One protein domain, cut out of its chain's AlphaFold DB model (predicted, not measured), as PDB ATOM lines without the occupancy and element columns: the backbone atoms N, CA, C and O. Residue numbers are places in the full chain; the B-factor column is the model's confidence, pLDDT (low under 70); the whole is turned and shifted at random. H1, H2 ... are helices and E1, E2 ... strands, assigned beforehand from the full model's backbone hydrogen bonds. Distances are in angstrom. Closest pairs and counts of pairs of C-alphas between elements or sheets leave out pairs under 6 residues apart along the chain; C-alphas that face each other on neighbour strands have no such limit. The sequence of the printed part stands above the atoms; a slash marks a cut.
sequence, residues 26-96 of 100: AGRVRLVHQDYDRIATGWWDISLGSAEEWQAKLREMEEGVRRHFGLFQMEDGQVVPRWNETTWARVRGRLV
ATOM      1  N   ALA A  26       5.591  26.967  -1.294       94.38
ATOM      2  CA  ALA A  26       6.812  26.189  -1.174       94.38
ATOM      3  C   ALA A  26       7.282  25.752  -2.561       94.38
ATOM      4  O   ALA A  26       6.484  25.311  -3.395       94.38
ATOM      5  N   GLY A  27       8.576  25.890  -2.829       93.25
ATOM      6  CA  GLY A  27       9.139  25.497  -4.111       93.25
ATOM      7  C   GLY A  27      10.586  25.922  -4.287       93.25
ATOM      8  O   GLY A  27      11.191  26.531  -3.407       93.25
ATOM      9  N   ARG A  28      11.130  25.602  -5.460       95.62
ATOM     10  CA  ARG A  28      12.496  25.960  -5.837       95.62
ATOM     11  C   ARG A  28      12.488  27.168  -6.746       95.62
ATOM     12  O   ARG A  28      11.768  27.196  -7.742       95.62
ATOM     13  N   VAL A  29      13.297  28.162  -6.405       95.00
ATOM     14  CA  VAL A  29      13.458  29.380  -7.200       95.00
ATOM     15  C   VAL A  29      14.928  29.713  -7.387       95.00
ATOM     16  O   VAL A  29      15.780  29.311  -6.598       95.00
ATOM     17  N   ARG A  30      15.245  30.465  -8.433       94.06
ATOM     18  CA  ARG A  30      16.565  31.075  -8.619       94.06
ATOM     19  C   ARG A  30      16.418  32.457  -9.234       94.06
ATOM     20  O   ARG A  30      15.463  32.698  -9.967       94.06
ATOM     21  N   LEU A  31      17.374  33.341  -8.975       93.94
ATOM     22  CA  LEU A  31      17.507  34.586  -9.725       93.94
ATOM     23  C   LEU A  31      18.419  34.356 -10.923       93.94
ATOM     24  O   LEU A  31      19.483  33.753 -10.791       93.94
ATOM     25  N   VAL A  32      18.021  34.871 -12.079       92.06
ATOM     26  CA  VAL A  32      18.835  34.895 -13.296       92.06
ATOM     27  C   VAL A  32      18.766  36.274 -13.931       92.06
ATOM     28  O   VAL A  32      17.744  36.953 -13.854       92.06
ATOM     29  N   HIS A  33      19.831  36.692 -14.599       92.38
ATOM     30  CA  HIS A  33      19.789  37.876 -15.443       92.38
ATOM     31  C   HIS A  33      19.156  37.537 -16.797       92.38
ATOM     32  O   HIS A  33      19.474  36.509 -17.393       92.38
ATOM     33  N   GLN A  34      18.290  38.415 -17.308       88.25
ATOM     34  CA  GLN A  34      17.586  38.206 -18.581       88.25
ATOM     35  C   GLN A  34      18.545  37.979 -19.762       88.25
ATOM     36  O   GLN A  34      18.353  37.041 -20.531       88.25
ATOM     37  N   ASP A  35      19.592  38.804 -19.866       86.00
ATOM     38  CA  ASP A  35      20.529  38.772 -21.003       86.00
ATOM     39  C   ASP A  35      21.802  37.940 -20.768       86.00
ATOM     40  O   ASP A  35      22.548  37.667 -21.707       86.00
ATOM     41  N   TYR A  36      22.102  37.574 -19.519       85.06
ATOM     42  CA  TYR A  36      23.401  37.007 -19.144       85.06
ATOM     43  C   TYR A  36      23.211  35.775 -18.268       85.06
ATOM     44  O   TYR A  36      23.219  35.871 -17.044       85.06
ATOM     45  N   ASP A  37      23.147  34.596 -18.886       82.19
ATOM     46  CA  ASP A  37      22.965  33.319 -18.173       82.19
ATOM     47  C   ASP A  37      24.068  33.028 -17.131       82.19
ATOM     48  O   ASP A  37      23.878  32.208 -16.236       82.19
ATOM     49  N   ARG A  38      25.228  33.698 -17.224       86.00
ATOM     50  CA  ARG A  38      26.310  33.598 -16.227       86.00
ATOM     51  C   ARG A  38      25.976  34.276 -14.900       86.00
ATOM     52  O   ARG A  38      26.550  33.899 -13.887       86.00
ATOM     53  N   ILE A  39      25.101  35.281 -14.909       89.12
ATOM     54  CA  ILE A  39      24.645  35.962 -13.699       89.12
ATOM     55  C   ILE A  39      23.382  35.234 -13.250       89.12
ATOM     56  O   ILE A  39      22.265  35.580 -13.636       89.12
ATOM     57  N   ALA A  40      23.580  34.178 -12.476       89.88
ATOM     58  CA  ALA A  40      22.508  33.369 -11.929       89.88
ATOM     59  C   ALA A  40      22.884  32.874 -10.536       89.88
ATOM     60  O   ALA A  40      24.050  32.582 -10.264       89.88
ATOM     61  N   THR A  41      21.897  32.751  -9.657       89.62
ATOM     62  CA  THR A  41      22.066  32.009  -8.409       89.62
ATOM     63  C   THR A  41      21.921  30.510  -8.667       89.62
ATOM     64  O   THR A  41      21.337  30.079  -9.667       89.62
ATOM     65  N   GLY A  42      22.379  29.699  -7.710       90.56
ATOM     66  CA  GLY A  42      21.901  28.322  -7.588       90.56
ATOM     67  C   GLY A  42      20.384  28.266  -7.358       90.56
ATOM     68  O   GLY A  42      19.724  29.301  -7.238       90.56
ATOM     69  N   TRP A  43      19.834  27.054  -7.296       93.44
ATOM     70  CA  TRP A  43      18.446  26.833  -6.885       93.44
ATOM     71  C   TRP A  43      18.314  26.956  -5.367       93.44
ATOM     72  O   TRP A  43      19.108  26.369  -4.637       93.44
ATOM     73  N   TRP A  44      17.306  27.695  -4.920       93.00
ATOM     74  CA  TRP A  44      16.961  27.901  -3.518       93.00
ATOM     75  C   TRP A  44      15.626  27.235  -3.240       93.00
ATOM     76  O   TRP A  44      14.629  27.550  -3.890       93.00
ATOM     77  N   ASP A  45      15.608  26.348  -2.258       94.50
ATOM     78  CA  ASP A  45      14.386  25.798  -1.693       94.50
ATOM     79  C   ASP A  45      13.809  26.823  -0.706       94.50
ATOM     80  O   ASP A  45      14.469  27.218   0.258       94.50
ATOM     81  N   ILE A  46      12.602  27.317  -0.988       93.00
ATOM     82  CA  ILE A  46      11.933  28.345  -0.188       93.00
ATOM     83  C   ILE A  46      10.573  27.852   0.292       93.00
ATOM     84  O   ILE A  46       9.872  27.129  -0.415       93.00
ATOM     85  N   SER A  47      10.202  28.285   1.490       94.31
ATOM     86  CA  SER A  47       8.867  28.150   2.058       94.31
ATOM     87  C   SER A  47       8.477  29.516   2.603       94.31
ATOM     88  O   SER A  47       9.201  30.059   3.433       94.31
ATOM     89  N   LEU A  48       7.389  30.082   2.091       94.50
ATOM     90  CA  LEU A  48       6.945  31.443   2.373       94.50
ATOM     91  C   LEU A  48       5.478  31.428   2.788       94.50
ATOM     92  O   LEU A  48       4.635  30.878   2.078       94.50
ATOM     93  N   GLY A  49       5.163  32.057   3.910       94.31
ATOM     94  CA  GLY A  49       3.810  32.243   4.418       94.31
ATOM     95  C   GLY A  49       3.130  33.515   3.911       94.31
ATOM     96  O   GLY A  49       1.910  33.620   4.007       94.31
ATOM     97  N   SER A  50       3.880  34.480   3.363       94.44
ATOM     98  CA  SER A  50       3.323  35.785   2.995       94.44
ATOM     99  C   SER A  50       4.049  36.485   1.841       94.44
ATOM    100  O   SER A  50       5.190  36.177   1.487       94.44
ATOM    101  N   ALA A  51       3.384  37.503   1.284       93.69
ATOM    102  CA  ALA A  51       3.972  38.391   0.284       93.69
ATOM    103  C   ALA A  51       5.152  39.212   0.835       93.69
ATOM    104  O   ALA A  51       6.068  39.546   0.084       93.69
ATOM    105  N   GLU A  52       5.159  39.525   2.132       94.44
ATOM    106  CA  GLU A  52       6.270  40.234   2.770       94.44
ATOM    107  C   GLU A  52       7.525  39.358   2.831       94.44
ATOM    108  O   GLU A  52       8.610  39.803   2.449       94.44
ATOM    109  N   GLU A  53       7.364  38.089   3.214       94.12
ATOM    110  CA  GLU A  53       8.452  37.110   3.198       94.12
ATOM    111  C   GLU A  53       8.998  36.910   1.784       94.12
ATOM    112  O   GLU A  53      10.211  36.800   1.598       94.12
ATOM    113  N   TRP A  54       8.132  36.945   0.765       94.00
ATOM    114  CA  TRP A  54       8.570  36.927  -0.628       94.00
ATOM    115  C   TRP A  54       9.465  38.121  -0.976       94.00
ATOM    116  O   TRP A  54      10.552  37.935  -1.521       94.00
ATOM    117  N   GLN A  55       9.066  39.340  -0.611       94.38
ATOM    118  CA  GLN A  55       9.883  40.535  -0.845       94.38
ATOM    119  C   GLN A  55      11.205  40.503  -0.064       94.38
ATOM    120  O   GLN A  55      12.238  40.934  -0.579       94.38
ATOM    121  N   ALA A  56      11.196  39.983   1.164       94.69
ATOM    122  CA  ALA A  56      12.412  39.792   1.949       94.69
ATOM    123  C   ALA A  56      13.356  38.782   1.281       94.69
ATOM    124  O   ALA A  56      14.546  39.070   1.129       94.69
ATOM    125  N   LYS A  57      12.818  37.654   0.799       94.25
ATOM    126  CA  LYS A  57      13.591  36.629   0.092       94.25
ATOM    127  C   LYS A  57      14.190  37.157  -1.207       94.25
ATOM    128  O   LYS A  57      15.350  36.881  -1.494       94.25
ATOM    129  N   LEU A  58      13.445  37.964  -1.964       94.06
ATOM    130  CA  LEU A  58      13.968  38.617  -3.165       94.06
ATOM    131  C   LEU A  58      15.184  39.493  -2.853       94.06
ATOM    132  O   LEU A  58      16.210  39.348  -3.510       94.06
ATOM    133  N   ARG A  59      15.105  40.344  -1.821       94.50
ATOM    134  CA  ARG A  59      16.235  41.194  -1.405       94.50
ATOM    135  C   ARG A  59      17.452  40.375  -0.979       94.50
ATOM    136  O   ARG A  59      18.574  40.729  -1.324       94.50
ATOM    137  N   GLU A  60      17.234  39.278  -0.258       94.94
ATOM    138  CA  GLU A  60      18.303  38.355   0.137       94.94
ATOM    139  C   GLU A  60      18.990  37.734  -1.087       94.94
ATOM    140  O   GLU A  60      20.218  37.719  -1.178       94.94
ATOM    141  N   MET A  61      18.206  37.262  -2.057       93.88
ATOM    142  CA  MET A  61      18.745  36.678  -3.282       93.88
ATOM    143  C   MET A  61      19.482  37.728  -4.131       93.88
ATOM    144  O   MET A  61      20.555  37.436  -4.661       93.88
ATOM    145  N   GLU A  62      18.951  38.952  -4.245       94.81
ATOM    146  CA  GLU A  62      19.605  40.074  -4.932       94.81
ATOM    147  C   GLU A  62      20.947  40.431  -4.279       94.81
ATOM    148  O   GLU A  62      21.951  40.593  -4.973       94.81
ATOM    149  N   GLU A  63      20.995  40.501  -2.949       92.75
ATOM    150  CA  GLU A  63      22.229  40.729  -2.196       92.75
ATOM    151  C   GLU A  63      23.226  39.581  -2.405       92.75
ATOM    152  O   GLU A  63      24.419  39.818  -2.588       92.75
ATOM    153  N   GLY A  64      22.749  38.335  -2.470       91.81
ATOM    154  CA  GLY A  64      23.570  37.179  -2.834       91.81
ATOM    155  C   GLY A  64      24.219  37.329  -4.215       91.81
ATOM    156  O   GLY A  64      25.423  37.105  -4.362       91.81
ATOM    157  N   VAL A  65      23.457  37.784  -5.218       93.25
ATOM    158  CA  VAL A  65      23.988  38.101  -6.558       93.25
ATOM    159  C   VAL A  65      25.022  39.223  -6.477       93.25
ATOM    160  O   VAL A  65      26.107  39.103  -7.054       93.25
ATOM    161  N   ARG A  66      24.723  40.302  -5.746       93.62
ATOM    162  CA  ARG A  66      25.636  41.438  -5.582       93.62
ATOM    163  C   ARG A  66      26.952  41.010  -4.939       93.62
ATOM    164  O   ARG A  66      28.007  41.381  -5.442       93.62
ATOM    165  N   ARG A  67      26.907  40.201  -3.882       90.94
ATOM    166  CA  ARG A  67      28.105  39.702  -3.194       90.94
ATOM    167  C   ARG A  67      28.947  38.793  -4.072       90.94
ATOM    168  O   ARG A  67      30.166  38.899  -4.050       90.94
ATOM    169  N   HIS A  68      28.310  37.916  -4.844       90.81
ATOM    170  CA  HIS A  68      29.033  36.932  -5.642       90.81
ATOM    171  C   HIS A  68      29.613  37.513  -6.938       90.81
ATOM    172  O   HIS A  68      30.724  37.169  -7.329       90.81
ATOM    173  N   PHE A  69      28.873  38.395  -7.617       91.19
ATOM    174  CA  PHE A  69      29.260  38.910  -8.935       91.19
ATOM    175  C   PHE A  69      29.662  40.385  -8.930       91.19
ATOM    176  O   PHE A  69      30.471  40.800  -9.762       91.19
ATOM    177  N   GLY A  70      29.075  41.175  -8.031       90.69
ATOM    178  CA  GLY A  70      29.259  42.623  -7.942       90.69
ATOM    179  C   GLY A  70      30.416  43.060  -7.049       90.69
ATOM    180  O   GLY A  70      30.749  44.245  -7.047       90.69
ATOM    181  N   LEU A  71      31.053  42.129  -6.340       91.81
ATOM    182  CA  LEU A  71      32.252  42.364  -5.540       91.81
ATOM    183  C   LEU A  71      33.441  41.602  -6.134       91.81
ATOM    184  O   LEU A  71      33.282  40.561  -6.770       91.81
ATOM    185  N   PHE A  72      34.634  42.146  -5.939       90.44
ATOM    186  CA  PHE A  72      35.902  41.517  -6.278       90.44
ATOM    187  C   PHE A  72      36.754  41.437  -5.015       90.44
ATOM    188  O   PHE A  72      36.880  42.427  -4.295       90.44
ATOM    189  N   GLN A  73      37.321  40.264  -4.746       90.81
ATOM    190  CA  GLN A  73      38.300  40.086  -3.683       90.81
ATOM    191  C   GLN A  73      39.697  40.234  -4.285       90.81
ATOM    192  O   GLN A  73      40.058  39.500  -5.206       90.81
ATOM    193  N   MET A  74      40.446  41.215  -3.794       91.38
ATOM    194  CA  MET A  74      41.827  41.482  -4.175       91.38
ATOM    195  C   MET A  74      42.769  40.463  -3.518       91.38
ATOM    196  O   MET A  74      42.399  39.774  -2.565       91.38
ATOM    197  N   GLU A  75      43.993  40.350  -4.040       92.00
ATOM    198  CA  GLU A  75      44.991  39.380  -3.560       92.00
ATOM    199  C   GLU A  75      45.409  39.617  -2.100       92.00
ATOM    200  O   GLU A  75      45.762  38.676  -1.396       92.00
ATOM    201  N   ASP A  76      45.312  40.859  -1.624       93.19
ATOM    202  CA  ASP A  76      45.557  41.263  -0.235       93.19
ATOM    203  C   ASP A  76      44.372  40.979   0.713       93.19
ATOM    204  O   ASP A  76      44.424  41.292   1.902       93.19
ATOM    205  N   GLY A  77      43.295  40.376   0.198       89.75
ATOM    206  CA  GLY A  77      42.080  40.061   0.941       89.75
ATOM    207  C   GLY A  77      41.064  41.203   1.010       89.75
ATOM    208  O   GLY A  77      39.969  40.987   1.540       89.75
ATOM    209  N   GLN A  78      41.360  42.385   0.458       92.31
ATOM    210  CA  GLN A  78      40.412  43.493   0.415       92.31
ATOM    211  C   GLN A  78      39.238  43.174  -0.522       92.31
ATOM    212  O   GLN A  78      39.412  42.650  -1.620       92.31
ATOM    213  N   VAL A  79      38.018  43.523  -0.109       91.31
ATOM    214  CA  VAL A  79      36.827  43.419  -0.962       91.31
ATOM    215  C   VAL A  79      36.503  44.790  -1.537       91.31
ATOM    216  O   VAL A  79      36.237  45.736  -0.795       91.31
ATOM    217  N   VAL A  80      36.499  44.893  -2.863       91.25
ATOM    218  CA  VAL A  80      36.188  46.125  -3.596       91.25
ATOM    219  C   VAL A  80      34.974  45.930  -4.507       91.25
ATOM    220  O   VAL A  80      34.734  44.826  -5.006       91.25
ATOM    221  N   PRO A  81      34.169  46.978  -4.746       92.06
ATOM    222  CA  PRO A  81      33.034  46.881  -5.649       92.06
ATOM    223  C   PRO A  81      33.516  46.708  -7.092       92.06
ATOM    224  O   PRO A  81      34.160  47.588  -7.659       92.06
ATOM    225  N   ARG A  82      33.142  45.591  -7.720       92.31
ATOM    226  CA  ARG A  82      33.279  45.402  -9.170       92.31
ATOM    227  C   ARG A  82      32.246  46.234  -9.923       92.31
ATOM    228  O   ARG A  82      32.515  46.748 -11.007       92.31
ATOM    229  N   TRP A  83      31.048  46.336  -9.359       93.44
ATOM    230  CA  TRP A  83      29.966  47.162  -9.874       93.44
ATOM    231  C   TRP A  83      29.733  48.332  -8.929       93.44
ATOM    232  O   TRP A  83      29.458  48.141  -7.747       93.44
ATOM    233  N   ASN A  84      29.800  49.547  -9.466       92.31
ATOM    234  CA  ASN A  84      29.293  50.721  -8.761       92.31
ATOM    235  C   ASN A  84      27.754  50.674  -8.659       92.31
ATOM    236  O   ASN A  84      27.104  49.875  -9.337       92.31
ATOM    237  N   GLU A  85      27.163  51.560  -7.851       92.25
ATOM    238  CA  GLU A  85      25.707  51.596  -7.627       92.25
ATOM    239  C   GLU A  85      24.901  51.700  -8.929       92.25
ATOM    240  O   GLU A  85      23.891  51.021  -9.094       92.25
ATOM    241  N   THR A  86      25.366  52.491  -9.901       94.62
ATOM    242  CA  THR A  86      24.693  52.630 -11.201       94.62
ATOM    243  C   THR A  86      24.702  51.325 -11.997       94.62
ATOM    244  O   THR A  86      23.694  50.951 -12.598       94.62
ATOM    245  N   THR A  87      25.831  50.618 -12.012       93.00
ATOM    246  CA  THR A  87      25.960  49.324 -12.695       93.00
ATOM    247  C   THR A  87      25.113  48.275 -11.992       93.00
ATOM    248  O   THR A  87      24.390  47.532 -12.654       93.00
ATOM    249  N   TRP A  88      25.130  48.265 -10.660       93.94
ATOM    250  CA  TRP A  88      24.292  47.375  -9.871       93.94
ATOM    251  C   TRP A  88      22.802  47.610 -10.129       93.94
ATOM    252  O   TRP A  88      22.083  46.656 -10.406       93.94
ATOM    253  N   ALA A  89      22.340  48.865 -10.148       93.62
ATOM    254  CA  ALA A  89      20.951  49.197 -10.457       93.62
ATOM    255  C   ALA A  89      20.516  48.684 -11.843       93.62
ATOM    256  O   ALA A  89      19.410  48.166 -11.994       93.62
ATOM    257  N   ARG A  90      21.404  48.762 -12.849       91.75
ATOM    258  CA  ARG A  90      21.149  48.222 -14.197       91.75
ATOM    259  C   ARG A  90      21.048  46.699 -14.211       91.75
ATOM    260  O   ARG A  90      20.147  46.172 -14.858       91.75
ATOM    261  N   VAL A  91      21.947  46.006 -13.509       91.94
ATOM    262  CA  VAL A  91      21.920  44.537 -13.388       91.94
ATOM    263  C   VAL A  91      20.653  44.100 -12.658       91.94
ATOM    264  O   VAL A  91      19.910  43.267 -13.169       91.94
ATOM    265  N   ARG A  92      20.372  44.705 -11.499       92.38
ATOM    266  CA  ARG A  92      19.203  44.412 -10.663       92.38
ATOM    267  C   ARG A  92      17.892  44.565 -11.430       92.38
ATOM    268  O   ARG A  92      17.054  43.676 -11.365       92.38
ATOM    269  N   GLY A  93      17.744  45.632 -12.218       90.88
ATOM    270  CA  GLY A  93      16.545  45.870 -13.033       90.88
ATOM    271  C   GLY A  93      16.282  44.822 -14.123       90.88
ATOM    272  O   GLY A  93      15.213  44.830 -14.728       90.88
ATOM    273  N   ARG A  94      17.239  43.925 -14.382       92.00
ATOM    274  CA  ARG A  94      17.129  42.815 -15.340       92.00
ATOM    275  C   ARG A  94      17.257  41.442 -14.682       92.00
ATOM    276  O   ARG A  94      17.355  40.438 -15.392       92.00
ATOM    277  N   LEU A  95      17.263  41.375 -13.352       93.38
ATOM    278  CA  LEU A  95      17.140  40.113 -12.635       93.38
ATOM    279  C   LEU A  95      15.681  39.663 -12.649       93.38
ATOM    280  O   LEU A  95      14.760  40.446 -12.433       93.38
ATOM    281  N   VAL A  96      15.480  38.380 -12.908       93.56
ATOM    282  CA  VAL A  96      14.169  37.741 -12.901       93.56
ATOM    283  C   VAL A  96      14.235  36.459 -12.105       93.56
ATOM    284  O   VAL A  96      15.271  35.794 -12.042       93.56
TER     285      VAL A  96
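What this domain is: This is residues 26 to 96 of the 100 residues of an uncharacterized protein of Euryarchaeota archaeon RBG_16_68_13 (UniProt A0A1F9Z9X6). A long helix, H1, runs along the longest axis, with the larger hairpin, E1 and E2, over its first part and a second, small hairpin, E3 and E4, beyond its last residue. The short helix H2 folds back near H1, and the last residues, 95 to 96, pair antiparallel with residues 32 to 33 of E1. The 71 printed residues hold two named helices and four named strands, in the order E1 E2 H1 E3 E4 H2, a mixed class; each antiparallel sheet has two strands. The whole is only just loose, close to compact, with a radius of gyration of the C-alphas of 13.5 A, and elongated, spanning 42 by 26 by 20 A.

How they stand to each other: E1, residues 26 to 33, and E2, residues 44 to 48, form an antiparallel hairpin, with N 29 and O 44 2.9 A apart, within hydrogen-bond range. H1, residues 51 to 69, comes closest to E1 at the C-alphas of Leu 31 and Met 61, 6.9 A apart. H2, residues 85 to 92, is close to H1 but not clearly touching, the closest C-alphas being those of Glu 62 and Arg 92, 7.2 A apart; they run opposite ways at a steep tilt of 62 degrees. E3, residues 71 to 73, and E4, residues 79 to 81, form an antiparallel hairpin, with N 72 and O 80 2.8 A apart, within hydrogen-bond range. E4 is apart from H1. In H1 and H2 every O i to N i+4 pair is within hydrogen-bond range.

Where its parts are: E1 begins at C-alpha 26, (6.812, 26.189, -1.174), and is 22.6 A long; E2 is 12.1 A. H1 is 26.9 A long, E3 6.7 A and E4 7.0 A. H2, 10.2 A long, ends at C-alpha 92, (19.203, 44.412, -10.663).

The domain as a whole: The C-alphas of Gly 49 and Asp 76 are the farthest apart, at 43.0 A. The printed part has no cut; no link is long, and the one from E1 to E2, 10 residues, is short but not tight. The mean pLDDT of the printed part is 92.3, and no printed residue is under 70.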